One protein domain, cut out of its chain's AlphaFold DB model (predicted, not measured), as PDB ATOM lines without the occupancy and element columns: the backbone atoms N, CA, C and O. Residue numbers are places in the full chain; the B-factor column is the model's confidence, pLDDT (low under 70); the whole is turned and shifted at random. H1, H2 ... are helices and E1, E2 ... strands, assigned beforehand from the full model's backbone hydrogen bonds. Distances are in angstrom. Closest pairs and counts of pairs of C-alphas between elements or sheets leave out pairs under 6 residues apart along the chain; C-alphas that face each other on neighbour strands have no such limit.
ATOM      1  N   ASP A  25       7.957 -28.588 -43.946       96.00
ATOM      2  CA  ASP A  25       7.969 -30.047 -43.772       96.00
ATOM      3  C   ASP A  25       7.797 -30.808 -45.093       96.00
ATOM      4  O   ASP A  25       8.457 -31.821 -45.325       96.00
ATOM      5  N   VAL A  26       6.910 -30.329 -45.975       96.12
ATOM      6  CA  VAL A  26       6.638 -30.944 -47.279       96.12
ATOM      7  C   VAL A  26       6.554 -29.877 -48.362       96.12
ATOM      8  O   VAL A  26       5.826 -28.890 -48.244       96.12
ATOM      9  N   VAL A  27       7.262 -30.112 -49.465       96.06
ATOM     10  CA  VAL A  27       7.242 -29.255 -50.653       96.06
ATOM     11  C   VAL A  27       6.950 -30.115 -51.879       96.06
ATOM     12  O   VAL A  27       7.680 -31.062 -52.172       96.06
ATOM     13  N   ILE A  28       5.881 -29.785 -52.603       96.38
ATOM     14  CA  ILE A  28       5.485 -30.471 -53.838       96.38
ATOM     15  C   ILE A  28       5.954 -29.650 -55.034       96.38
ATOM     16  O   ILE A  28       5.651 -28.460 -55.127       96.38
ATOM     17  N   HIS A  29       6.646 -30.289 -55.973       96.06
ATOM     18  CA  HIS A  29       7.197 -29.653 -57.171       96.06
ATOM     19  C   HIS A  29       6.504 -30.159 -58.441       96.06
ATOM     20  O   HIS A  29       6.055 -31.300 -58.494       96.06
ATOM     21  N   ALA A  30       6.454 -29.331 -59.488       90.94
ATOM     22  CA  ALA A  30       5.839 -29.684 -60.777       90.94
ATOM     23  C   ALA A  30       6.749 -30.517 -61.703       90.94
ATOM     24  O   ALA A  30       6.418 -30.725 -62.868       90.94
ATOM     25  N   GLY A  31       7.913 -30.937 -61.205       88.81
ATOM     26  CA  GLY A  31       8.953 -31.661 -61.939       88.81
ATOM     27  C   GLY A  31      10.341 -31.064 -61.700       88.81
ATOM     28  O   GLY A  31      11.277 -31.795 -61.403       88.81
ATOM     29  N   LEU A  32      10.461 -29.731 -61.749       89.75
ATOM     30  CA  LEU A  32      11.695 -29.010 -61.409       89.75
ATOM     31  C   LEU A  32      11.668 -28.522 -59.956       89.75
ATOM     32  O   LEU A  32      10.651 -27.993 -59.506       89.75
ATOM     33  N   GLU A  33      12.804 -28.600 -59.256       84.25
ATOM     34  CA  GLU A  33      12.950 -28.163 -57.851       84.25
ATOM     35  C   GLU A  33      12.617 -26.678 -57.627       84.25
ATOM     36  O   GLU A  33      12.249 -26.266 -56.536       84.25
ATOM     37  N   THR A  34      12.715 -25.842 -58.659       88.56
ATOM     38  CA  THR A  34      12.374 -24.414 -58.566       88.56
ATOM     39  C   THR A  34      10.892 -24.131 -58.802       88.56
ATOM     40  O   THR A  34      10.430 -23.015 -58.568       88.56
ATOM     41  N   GLN A  35      10.126 -25.120 -59.268       94.25
ATOM     42  CA  GLN A  35       8.707 -24.984 -59.583       94.25
ATOM     43  C   GLN A  35       7.851 -25.569 -58.463       94.25
ATOM     44  O   GLN A  35       7.241 -26.632 -58.608       94.25
ATOM     45  N   ILE A  36       7.798 -24.852 -57.343       96.56
ATOM     46  CA  ILE A  36       7.011 -25.252 -56.178       96.56
ATOM     47  C   ILE A  36       5.517 -25.078 -56.479       96.56
ATOM     48  O   ILE A  36       5.032 -23.977 -56.749       96.56
ATOM     49  N   LEU A  37       4.773 -26.180 -56.424       96.81
ATOM     50  CA  LEU A  37       3.320 -26.207 -56.569       96.81
ATOM     51  C   LEU A  37       2.628 -25.869 -55.254       96.81
ATOM     52  O   LEU A  37       1.770 -24.988 -55.228       96.81
ATOM     53  N   ALA A  38       3.006 -26.564 -54.185       96.56
ATOM     54  CA  ALA A  38       2.365 -26.464 -52.883       96.56
ATOM     55  C   ALA A  38       3.373 -26.709 -51.760       96.56
ATOM     56  O   ALA A  38       4.357 -27.434 -51.932       96.56
ATOM     57  N   ILE A  39       3.099 -26.105 -50.609       97.50
ATOM     58  CA  ILE A  39       3.853 -26.284 -49.373       97.50
ATOM     59  C   ILE A  39       2.869 -26.718 -48.294       97.50
ATOM     60  O   ILE A  39       1.827 -26.081 -48.126       97.50
ATOM     61  N   TYR A  40       3.236 -27.757 -47.552       96.44
ATOM     62  CA  TYR A  40       2.506 -28.203 -46.376       96.44
ATOM     63  C   TYR A  40       3.432 -28.240 -45.164       96.44
ATOM     64  O   TYR A  40       4.567 -28.708 -45.251       96.44
ATOM     65  N   ASP A  41       2.934 -27.743 -44.037       95.12
ATOM     66  CA  ASP A  41       3.663 -27.684 -42.770       95.12
ATOM     67  C   ASP A  41       2.799 -28.326 -41.675       95.12
ATOM     68  O   ASP A  41       1.644 -27.937 -41.466       95.12
ATOM     69  N   PHE A  42       3.307 -29.368 -41.025       92.38
ATOM     70  CA  PHE A  42       2.561 -30.137 -40.040       92.38
ATOM     71  C   PHE A  42       2.599 -29.441 -38.680       92.38
ATOM     72  O   PHE A  42       3.657 -29.206 -38.094       92.38
ATOM     73  N   LYS A  43       1.421 -29.160 -38.116       88.06
ATOM     74  CA  LYS A  43       1.282 -28.559 -36.785       88.06
ATOM     75  C   LYS A  43       0.580 -29.521 -35.835       88.06
ATOM     76  O   LYS A  43      -0.550 -29.940 -36.068       88.06
ATOM     77  N   PHE A  44       1.252 -29.838 -34.729       86.56
ATOM     78  CA  PHE A  44       0.770 -30.761 -33.697       86.56
ATOM     79  C   PHE A  44       0.515 -30.011 -32.378       86.56
ATOM     80  O   PHE A  44       1.343 -30.071 -31.468       86.56
ATOM     81  N   PRO A  45      -0.595 -29.258 -32.245       77.62
ATOM     82  CA  PRO A  45      -0.897 -28.557 -31.003       77.62
ATOM     83  C   PRO A  45      -1.201 -29.556 -29.876       77.62
ATOM     84  O   PRO A  45      -2.158 -30.325 -29.953       77.62
ATOM     85  N   CYS A  46      -0.415 -29.519 -28.796       74.94
ATOM     86  CA  CYS A  46      -0.512 -30.485 -27.694       74.94
ATOM     87  C   CYS A  46      -1.836 -30.426 -26.910       74.94
ATOM     88  O   CYS A  46      -2.221 -31.412 -26.291       74.94
ATOM     89  N   VAL A  47      -2.524 -29.279 -26.898       68.25
ATOM     90  CA  VAL A  47      -3.636 -29.007 -25.966       68.25
ATOM     91  C   VAL A  47      -5.015 -28.946 -26.623       68.25
ATOM     92  O   VAL A  47      -6.024 -28.890 -25.923       68.25
ATOM     93  N   THR A  48      -5.112 -28.925 -27.956       69.19
ATOM     94  CA  THR A  48      -6.415 -28.784 -28.631       69.19
ATOM     95  C   THR A  48      -6.417 -29.447 -30.012       69.19
ATOM     96  O   THR A  48      -6.407 -28.759 -31.027       69.19
ATOM     97  N   PRO A  49      -6.475 -30.790 -30.088       67.19
ATOM     98  CA  PRO A  49      -6.406 -31.524 -31.358       67.19
ATOM     99  C   PRO A  49      -7.644 -31.331 -32.254       67.19
ATOM    100  O   PRO A  49      -7.718 -31.898 -33.337       67.19
ATOM    101  N   THR A  50      -8.644 -30.582 -31.789       73.56
ATOM    102  CA  THR A  50      -9.893 -30.292 -32.505       73.56
ATOM    103  C   THR A  50      -9.997 -28.843 -32.968       73.56
ATOM    104  O   THR A  50     -11.004 -28.479 -33.570       73.56
ATOM    105  N   ARG A  51      -8.992 -27.999 -32.690       75.12
ATOM    106  CA  ARG A  51      -8.970 -26.606 -33.146       75.12
ATOM    107  C   ARG A  51      -7.692 -26.311 -33.929       75.12
ATOM    108  O   ARG A  51      -6.624 -26.759 -33.517       75.12
ATOM    109  N   PRO A  52      -7.793 -25.549 -35.029       73.69
ATOM    110  CA  PRO A  52      -6.628 -25.128 -35.791       73.69
ATOM    111  C   PRO A  52      -5.718 -24.229 -34.944       73.69
ATOM    112  O   PRO A  52      -6.197 -23.353 -34.218       73.69
ATOM    113  N   SER A  53      -4.403 -24.424 -35.049       81.44
ATOM    114  CA  SER A  53      -3.430 -23.431 -34.589       81.44
ATOM    115  C   SER A  53      -3.288 -22.317 -35.622       81.44
ATOM    116  O   SER A  53      -3.329 -22.576 -36.818       81.44
ATOM    117  N   ALA A  54      -3.064 -21.082 -35.180       87.12
ATOM    118  CA  ALA A  54      -2.628 -20.029 -36.093       87.12
ATOM    119  C   ALA A  54      -1.189 -20.289 -36.575       87.12
ATOM    120  O   ALA A  54      -0.400 -20.951 -35.891       87.12
ATOM    121  N   TRP A  55      -0.814 -19.732 -37.730       92.38
ATOM    122  CA  TRP A  55       0.590 -19.672 -38.140       92.38
ATOM    123  C   TRP A  55       1.420 -18.927 -37.090       92.38
ATOM    124  O   TRP A  55       1.034 -17.838 -36.655       92.38
ATOM    125  N   PRO A  56       2.558 -19.493 -36.645       91.62
ATOM    126  CA  PRO A  56       3.369 -18.845 -35.631       91.62
ATOM    127  C   PRO A  56       3.966 -17.552 -36.189       91.62
ATOM    128  O   PRO A  56       4.441 -17.493 -37.329       91.62
ATOM    129  N   ARG A  57       3.964 -16.511 -35.354       96.19
ATOM    130  CA  ARG A  57       4.681 -15.265 -35.619       96.19
ATOM    131  C   ARG A  57       6.084 -15.365 -35.036       96.19
ATOM    132  O   ARG A  57       6.250 -15.760 -33.883       96.19
ATOM    133  N   TYR A  58       7.094 -14.992 -35.814       95.69
ATOM    134  CA  TYR A  58       8.472 -15.025 -35.336       95.69
ATOM    135  C   TYR A  58       8.685 -14.013 -34.197       95.69
ATOM    136  O   TYR A  58       8.263 -12.856 -34.323       95.69
ATOM    137  N   PRO A  59       9.361 -14.413 -33.104       96.38
ATOM    138  CA  PRO A  59       9.555 -13.564 -31.934       96.38
ATOM    139  C   PRO A  59      10.545 -12.426 -32.207       96.38
ATOM    140  O   PRO A  59      11.296 -12.436 -33.188       96.38
ATOM    141  N   GLN A  60      10.579 -11.448 -31.302       96.81
ATOM    142  CA  GLN A  60      11.573 -10.376 -31.325       96.81
ATOM    143  C   GLN A  60      13.001 -10.949 -31.294       96.81
ATOM    144  O   GLN A  60      13.274 -11.948 -30.631       96.81
ATOM    145  N   GLY A  61      13.921 -10.336 -32.044       93.12
ATOM    146  CA  GLY A  61      15.308 -10.807 -32.161       93.12
ATOM    147  C   GLY A  61      15.513 -11.983 -33.130       93.12
ATOM    148  O   GLY A  61      16.643 -12.456 -33.301       93.12
ATOM    149  N   HIS A  62      14.454 -12.463 -33.791       94.44
ATOM    150  CA  HIS A  62      14.554 -13.361 -34.942       94.44
ATOM    151  C   HIS A  62      14.771 -12.559 -36.247       94.44
ATOM    152  O   HIS A  62      14.195 -11.481 -36.374       94.44
ATOM    153  N   PRO A  63      15.527 -13.060 -37.249       95.81
ATOM    154  CA  PRO A  63      15.686 -12.380 -38.545       95.81
ATOM    155  C   PRO A  63      14.365 -12.028 -39.245       95.81
ATOM    156  O   PRO A  63      14.286 -11.033 -39.954       95.81
ATOM    157  N   HIS A  64      13.319 -12.819 -38.993       96.38
ATOM    158  CA  HIS A  64      11.967 -12.614 -39.529       96.38
ATOM    159  C   HIS A  64      10.983 -12.058 -38.490       96.38
ATOM    160  O   HIS A  64       9.781 -12.271 -38.623       96.38
ATOM    161  N   ALA A  65      11.476 -11.421 -37.421       97.38
ATOM    162  CA  ALA A  65      10.665 -10.950 -36.296       97.38
ATOM    163  C   ALA A  65       9.402 -10.207 -36.750       97.38
ATOM    164  O   ALA A  65       9.432  -9.356 -37.639       97.38
ATOM    165  N   GLY A  66       8.275 -10.545 -36.127       96.81
ATOM    166  CA  GLY A  66       6.986  -9.949 -36.447       96.81
ATOM    167  C   GLY A  66       6.325 -10.490 -37.717       96.81
ATOM    168  O   GLY A  66       5.159 -10.183 -37.925       96.81
ATOM    169  N   GLN A  67       6.979 -11.310 -38.540       97.62
ATOM    170  CA  GLN A  67       6.342 -11.956 -39.695       97.62
ATOM    171  C   GLN A  67       5.648 -13.261 -39.287       97.62
ATOM    172  O   GLN A  67       6.083 -13.927 -38.346       97.62
ATOM    173  N   GLN A  68       4.579 -13.630 -39.996       96.69
ATOM    174  CA  GLN A  68       3.987 -14.968 -39.887       96.69
ATOM    175  C   GLN A  68       4.770 -15.958 -40.762       96.69
ATOM    176  O   GLN A  68       5.332 -15.581 -41.794       96.69
ATOM    177  N   GLN A  69       4.854 -17.216 -40.328       95.69
ATOM    178  CA  GLN A  69       5.650 -18.245 -41.005       95.69
ATOM    179  C   GLN A  69       5.176 -18.546 -42.440       95.69
ATOM    180  O   GLN A  69       6.007 -18.615 -43.345       95.69
ATOM    181  N   ASP A  70       3.870 -18.654 -42.672       95.94
ATOM    182  CA  ASP A  70       3.265 -18.788 -44.005       95.94
ATOM    183  C   ASP A  70       3.632 -17.641 -44.938       95.94
ATOM    184  O   ASP A  70       4.043 -17.870 -46.075       95.94
ATOM    185  N   ALA A  71       3.550 -16.404 -44.450       97.19
ATOM    186  CA  ALA A  71       3.907 -15.229 -45.231       97.19
ATOM    187  C   ALA A  71       5.381 -15.282 -45.666       97.19
ATOM    188  O   ALA A  71       5.717 -14.909 -46.794       97.19
ATOM    189  N   MET A  72       6.263 -15.797 -44.803       97.75
ATOM    190  CA  MET A  72       7.670 -16.002 -45.143       97.75
ATOM    191  C   MET A  72       7.865 -17.099 -46.191       97.75
ATOM    192  O   MET A  72       8.626 -16.886 -47.136       97.75
ATOM    193  N   TYR A  73       7.158 -18.228 -46.084       97.12
ATOM    194  CA  TYR A  73       7.167 -19.262 -47.124       97.12
ATOM    195  C   TYR A  73       6.657 -18.717 -48.461       97.12
ATOM    196  O   TYR A  73       7.344 -18.851 -49.473       97.12
ATOM    197  N   GLN A  74       5.516 -18.024 -48.467       97.38
ATOM    198  CA  GLN A  74       4.939 -17.430 -49.671       97.38
ATOM    199  C   GLN A  74       5.910 -16.448 -50.338       97.38
ATOM    200  O   GLN A  74       6.135 -16.509 -51.546       97.38
ATOM    201  N   ARG A  75       6.518 -15.549 -49.554       96.81
ATOM    202  CA  ARG A  75       7.428 -14.519 -50.068       96.81
ATOM    203  C   ARG A  75       8.735 -15.104 -50.603       96.81
ATOM    204  O   ARG A  75       9.214 -14.656 -51.645       96.81
ATOM    205  N   ALA A  76       9.336 -16.042 -49.875       95.62
ATOM    206  CA  ALA A  76      10.663 -16.561 -50.195       95.62
ATOM    207  C   ALA A  76      10.628 -17.654 -51.267       95.62
ATOM    208  O   ALA A  76      11.485 -17.670 -52.148       95.62
ATOM    209  N   LEU A  77       9.644 -18.551 -51.191       94.62
ATOM    210  CA  LEU A  77       9.579 -19.761 -52.014       94.62
ATOM    211  C   LEU A  77       8.600 -19.627 -53.187       94.62
ATOM    212  O   LEU A  77       8.679 -20.411 -54.127       94.62
ATOM    213  N   LYS A  78       7.717 -18.617 -53.160       95.94
ATOM    214  CA  LYS A  78       6.765 -18.278 -54.235       95.94
ATOM    215  C   LYS A  78       6.017 -19.502 -54.800       95.94
ATOM    216  O   LYS A  78       6.005 -19.691 -56.019       95.94
ATOM    217  N   PRO A  79       5.409 -20.341 -53.940       96.62
ATOM    218  CA  PRO A  79       4.624 -21.480 -54.400       96.62
ATOM    219  C   PRO A  79       3.434 -21.015 -55.252       96.62
ATOM    220  O   PRO A  79       2.928 -19.903 -55.077       96.62
ATOM    221  N   LYS A  80       2.965 -21.877 -56.166       95.88
ATOM    222  CA  LYS A  80       1.765 -21.587 -56.975       95.88
ATOM    223  C   LYS A  80       0.492 -21.489 -56.130       95.88
ATOM    224  O   LYS A  80      -0.413 -20.744 -56.493       95.88
ATOM    225  N   GLN A  81       0.415 -22.254 -55.046       95.62
ATOM    226  CA  GLN A  81      -0.674 -22.223 -54.070       95.62
ATOM    227  C   GLN A  81      -0.169 -21.659 -52.742       95.62
ATOM    228  O   GLN A  81       1.008 -21.818 -52.419       95.62
ATOM    229  N   ALA A  82      -1.056 -21.034 -51.964       96.25
ATOM    230  CA  ALA A  82      -0.714 -20.581 -50.619       96.25
ATOM    231  C   ALA A  82      -0.226 -21.763 -49.752       96.25
ATOM    232  O   ALA A  82      -0.770 -22.863 -49.881       96.25
ATOM    233  N   PRO A  83       0.792 -21.574 -48.887       97.06
ATOM    234  CA  PRO A  83       1.194 -22.583 -47.914       97.06
ATOM    235  C   PRO A  83       0.025 -22.967 -47.008       97.06
ATOM    236  O   PRO A  83      -0.709 -22.093 -46.561       97.06
ATOM    237  N   LEU A  84      -0.113 -24.257 -46.701       95.94
ATOM    238  CA  LEU A  84      -1.197 -24.771 -45.860       95.94
ATOM    239  C   LEU A  84      -0.643 -25.476 -44.623       95.94
ATOM    240  O   LEU A  84       0.369 -26.180 -44.696       95.94
ATOM    241  N   GLN A  85      -1.332 -25.329 -43.491       93.12
ATOM    242  CA  GLN A  85      -1.042 -26.158 -42.323       93.12
ATOM    243  C   GLN A  85      -1.752 -27.493 -42.450       93.12
ATOM    244  O   GLN A  85      -2.898 -27.552 -42.894       93.12
ATOM    245  N   ILE A  86      -1.112 -28.555 -41.973       91.94
ATOM    246  CA  ILE A  86      -1.780 -29.830 -41.741       91.94
ATOM    247  C   ILE A  86      -1.856 -30.074 -40.239       91.94
ATOM    248  O   ILE A  86      -0.833 -30.221 -39.573       91.94
ATOM    249  N   THR A  87      -3.076 -30.136 -39.706       89.06
ATOM    250  CA  THR A  87      -3.326 -30.471 -38.297       89.06
ATOM    251  C   THR A  87      -3.940 -31.866 -38.196       89.06
ATOM    252  O   THR A  87      -4.903 -32.163 -38.915       89.06
ATOM    253  N   PRO A  88      -3.441 -32.743 -37.303       86.19
ATOM    254  CA  PRO A  88      -4.056 -34.041 -37.058       86.19
ATOM    255  C   PRO A  88      -5.560 -33.919 -36.808       86.19
ATOM    256  O   PRO A  88      -6.001 -33.011 -36.112       86.19
ATOM    257  N   ARG A  89      -6.344 -34.855 -37.356       85.75
ATOM    258  CA  ARG A  89      -7.822 -34.906 -37.292       85.75
ATOM    259  C   ARG A  89      -8.579 -33.805 -38.047       85.75
ATOM    260  O   ARG A  89      -9.763 -33.999 -38.296       85.75
ATOM    261  N   LEU A  90      -7.931 -32.703 -38.426       88.00
ATOM    262  CA  LEU A  90      -8.545 -31.613 -39.198       88.00
ATOM    263  C   LEU A  90      -8.139 -31.634 -40.676       88.00
ATOM    264  O   LEU A  90      -8.920 -31.229 -41.529       88.00
ATOM    265  N   GLY A  91      -6.942 -32.136 -40.990       89.19
ATOM    266  CA  GLY A  91      -6.404 -32.127 -42.349       89.19
ATOM    267  C   GLY A  91      -5.781 -30.776 -42.694       89.19
ATOM    268  O   GLY A  91      -5.075 -30.199 -41.866       89.19
ATOM    269  N   THR A  92      -6.005 -30.302 -43.920       88.00
ATOM    270  CA  THR A  92      -5.449 -29.039 -44.423       88.00
ATOM    271  C   THR A  92      -6.278 -27.842 -43.980       88.00
ATOM    272  O   THR A  92      -7.496 -27.831 -44.162       88.00
ATOM    273  N   LEU A  93      -5.608 -26.813 -43.475       78.50
ATOM    274  CA  LEU A  93      -6.203 -25.545 -43.070       78.50
ATOM    275  C   LEU A  93      -5.559 -24.403 -43.876       78.50
ATOM    276  O   LEU A  93      -4.337 -24.454 -44.069       78.50
ATOM    277  N   PRO A  94      -6.351 -23.421 -44.353       66.62
ATOM    278  CA  PRO A  94      -5.825 -22.203 -44.965       66.62
ATOM    279  C   PRO A  94      -4.980 -21.383 -43.985       66.62
ATOM    280  O   PRO A  94      -5.367 -21.299 -42.796       66.62
TER     281      PRO A  94
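What this domain is: This is residues 25 to 94 of the 94 residues of the protein "Putative lipoprotein" of Myxococcus hansupus (UniProt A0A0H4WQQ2). With little regular structure, this is a small twisted sheet of four strands with one short helix, H1, over one face, and a long loop, residues 43 to 68, between E2 and H1. Of 70 printed residues, 27 are in named elements, E1, E2, H1, E3, E4 along the chain: mixed helices and strands, with a mixed sheet in the order E1, E2, E3, E4. It is flat, 39 by 33 by 15 A, and only just compact, close to loose, with a radius of gyration of the C-alphas of 13.2 A.

How they stand to each other: E1, residues 26 to 29, and E2, residues 36 to 42, form an antiparallel hairpin; N 28 and O 38, 2.9 A apart, are within hydrogen-bond range. H1, residues 69 to 77, is on the sheet at a height of 10.0 A, along the strands; every O i to N i+4 pair is within range. Its closest C-alpha pair with E2 is Leu 77 and Ile 36, 7.4 A. E3, residues 84 to 87, is parallel to E2, with N 86 and O 41 2.9 A apart. E2, H1 and E3 make a strand-helix-strand unit, parallel neighbour strands with a helix between, its crossover right-handed. E4, residues 91 to 93, forms an antiparallel hairpin with E3, with N 87 and O 91 2.9 A apart.

Where its parts are: E1 begins at C-alpha 26 (6.638, -30.944, -47.279). E2 is 17.4 A long and H1 11.8 A. E4 ends at C-alpha 93 (-6.203, -25.545, -43.070).

The domain as a whole: The farthest C-alphas, Leu 32 and Val 47, are 38.6 A apart. The printed part has no cut, and the link from E2 to H1 is long. Residues 47 to 49 and 94 have pLDDT under 70.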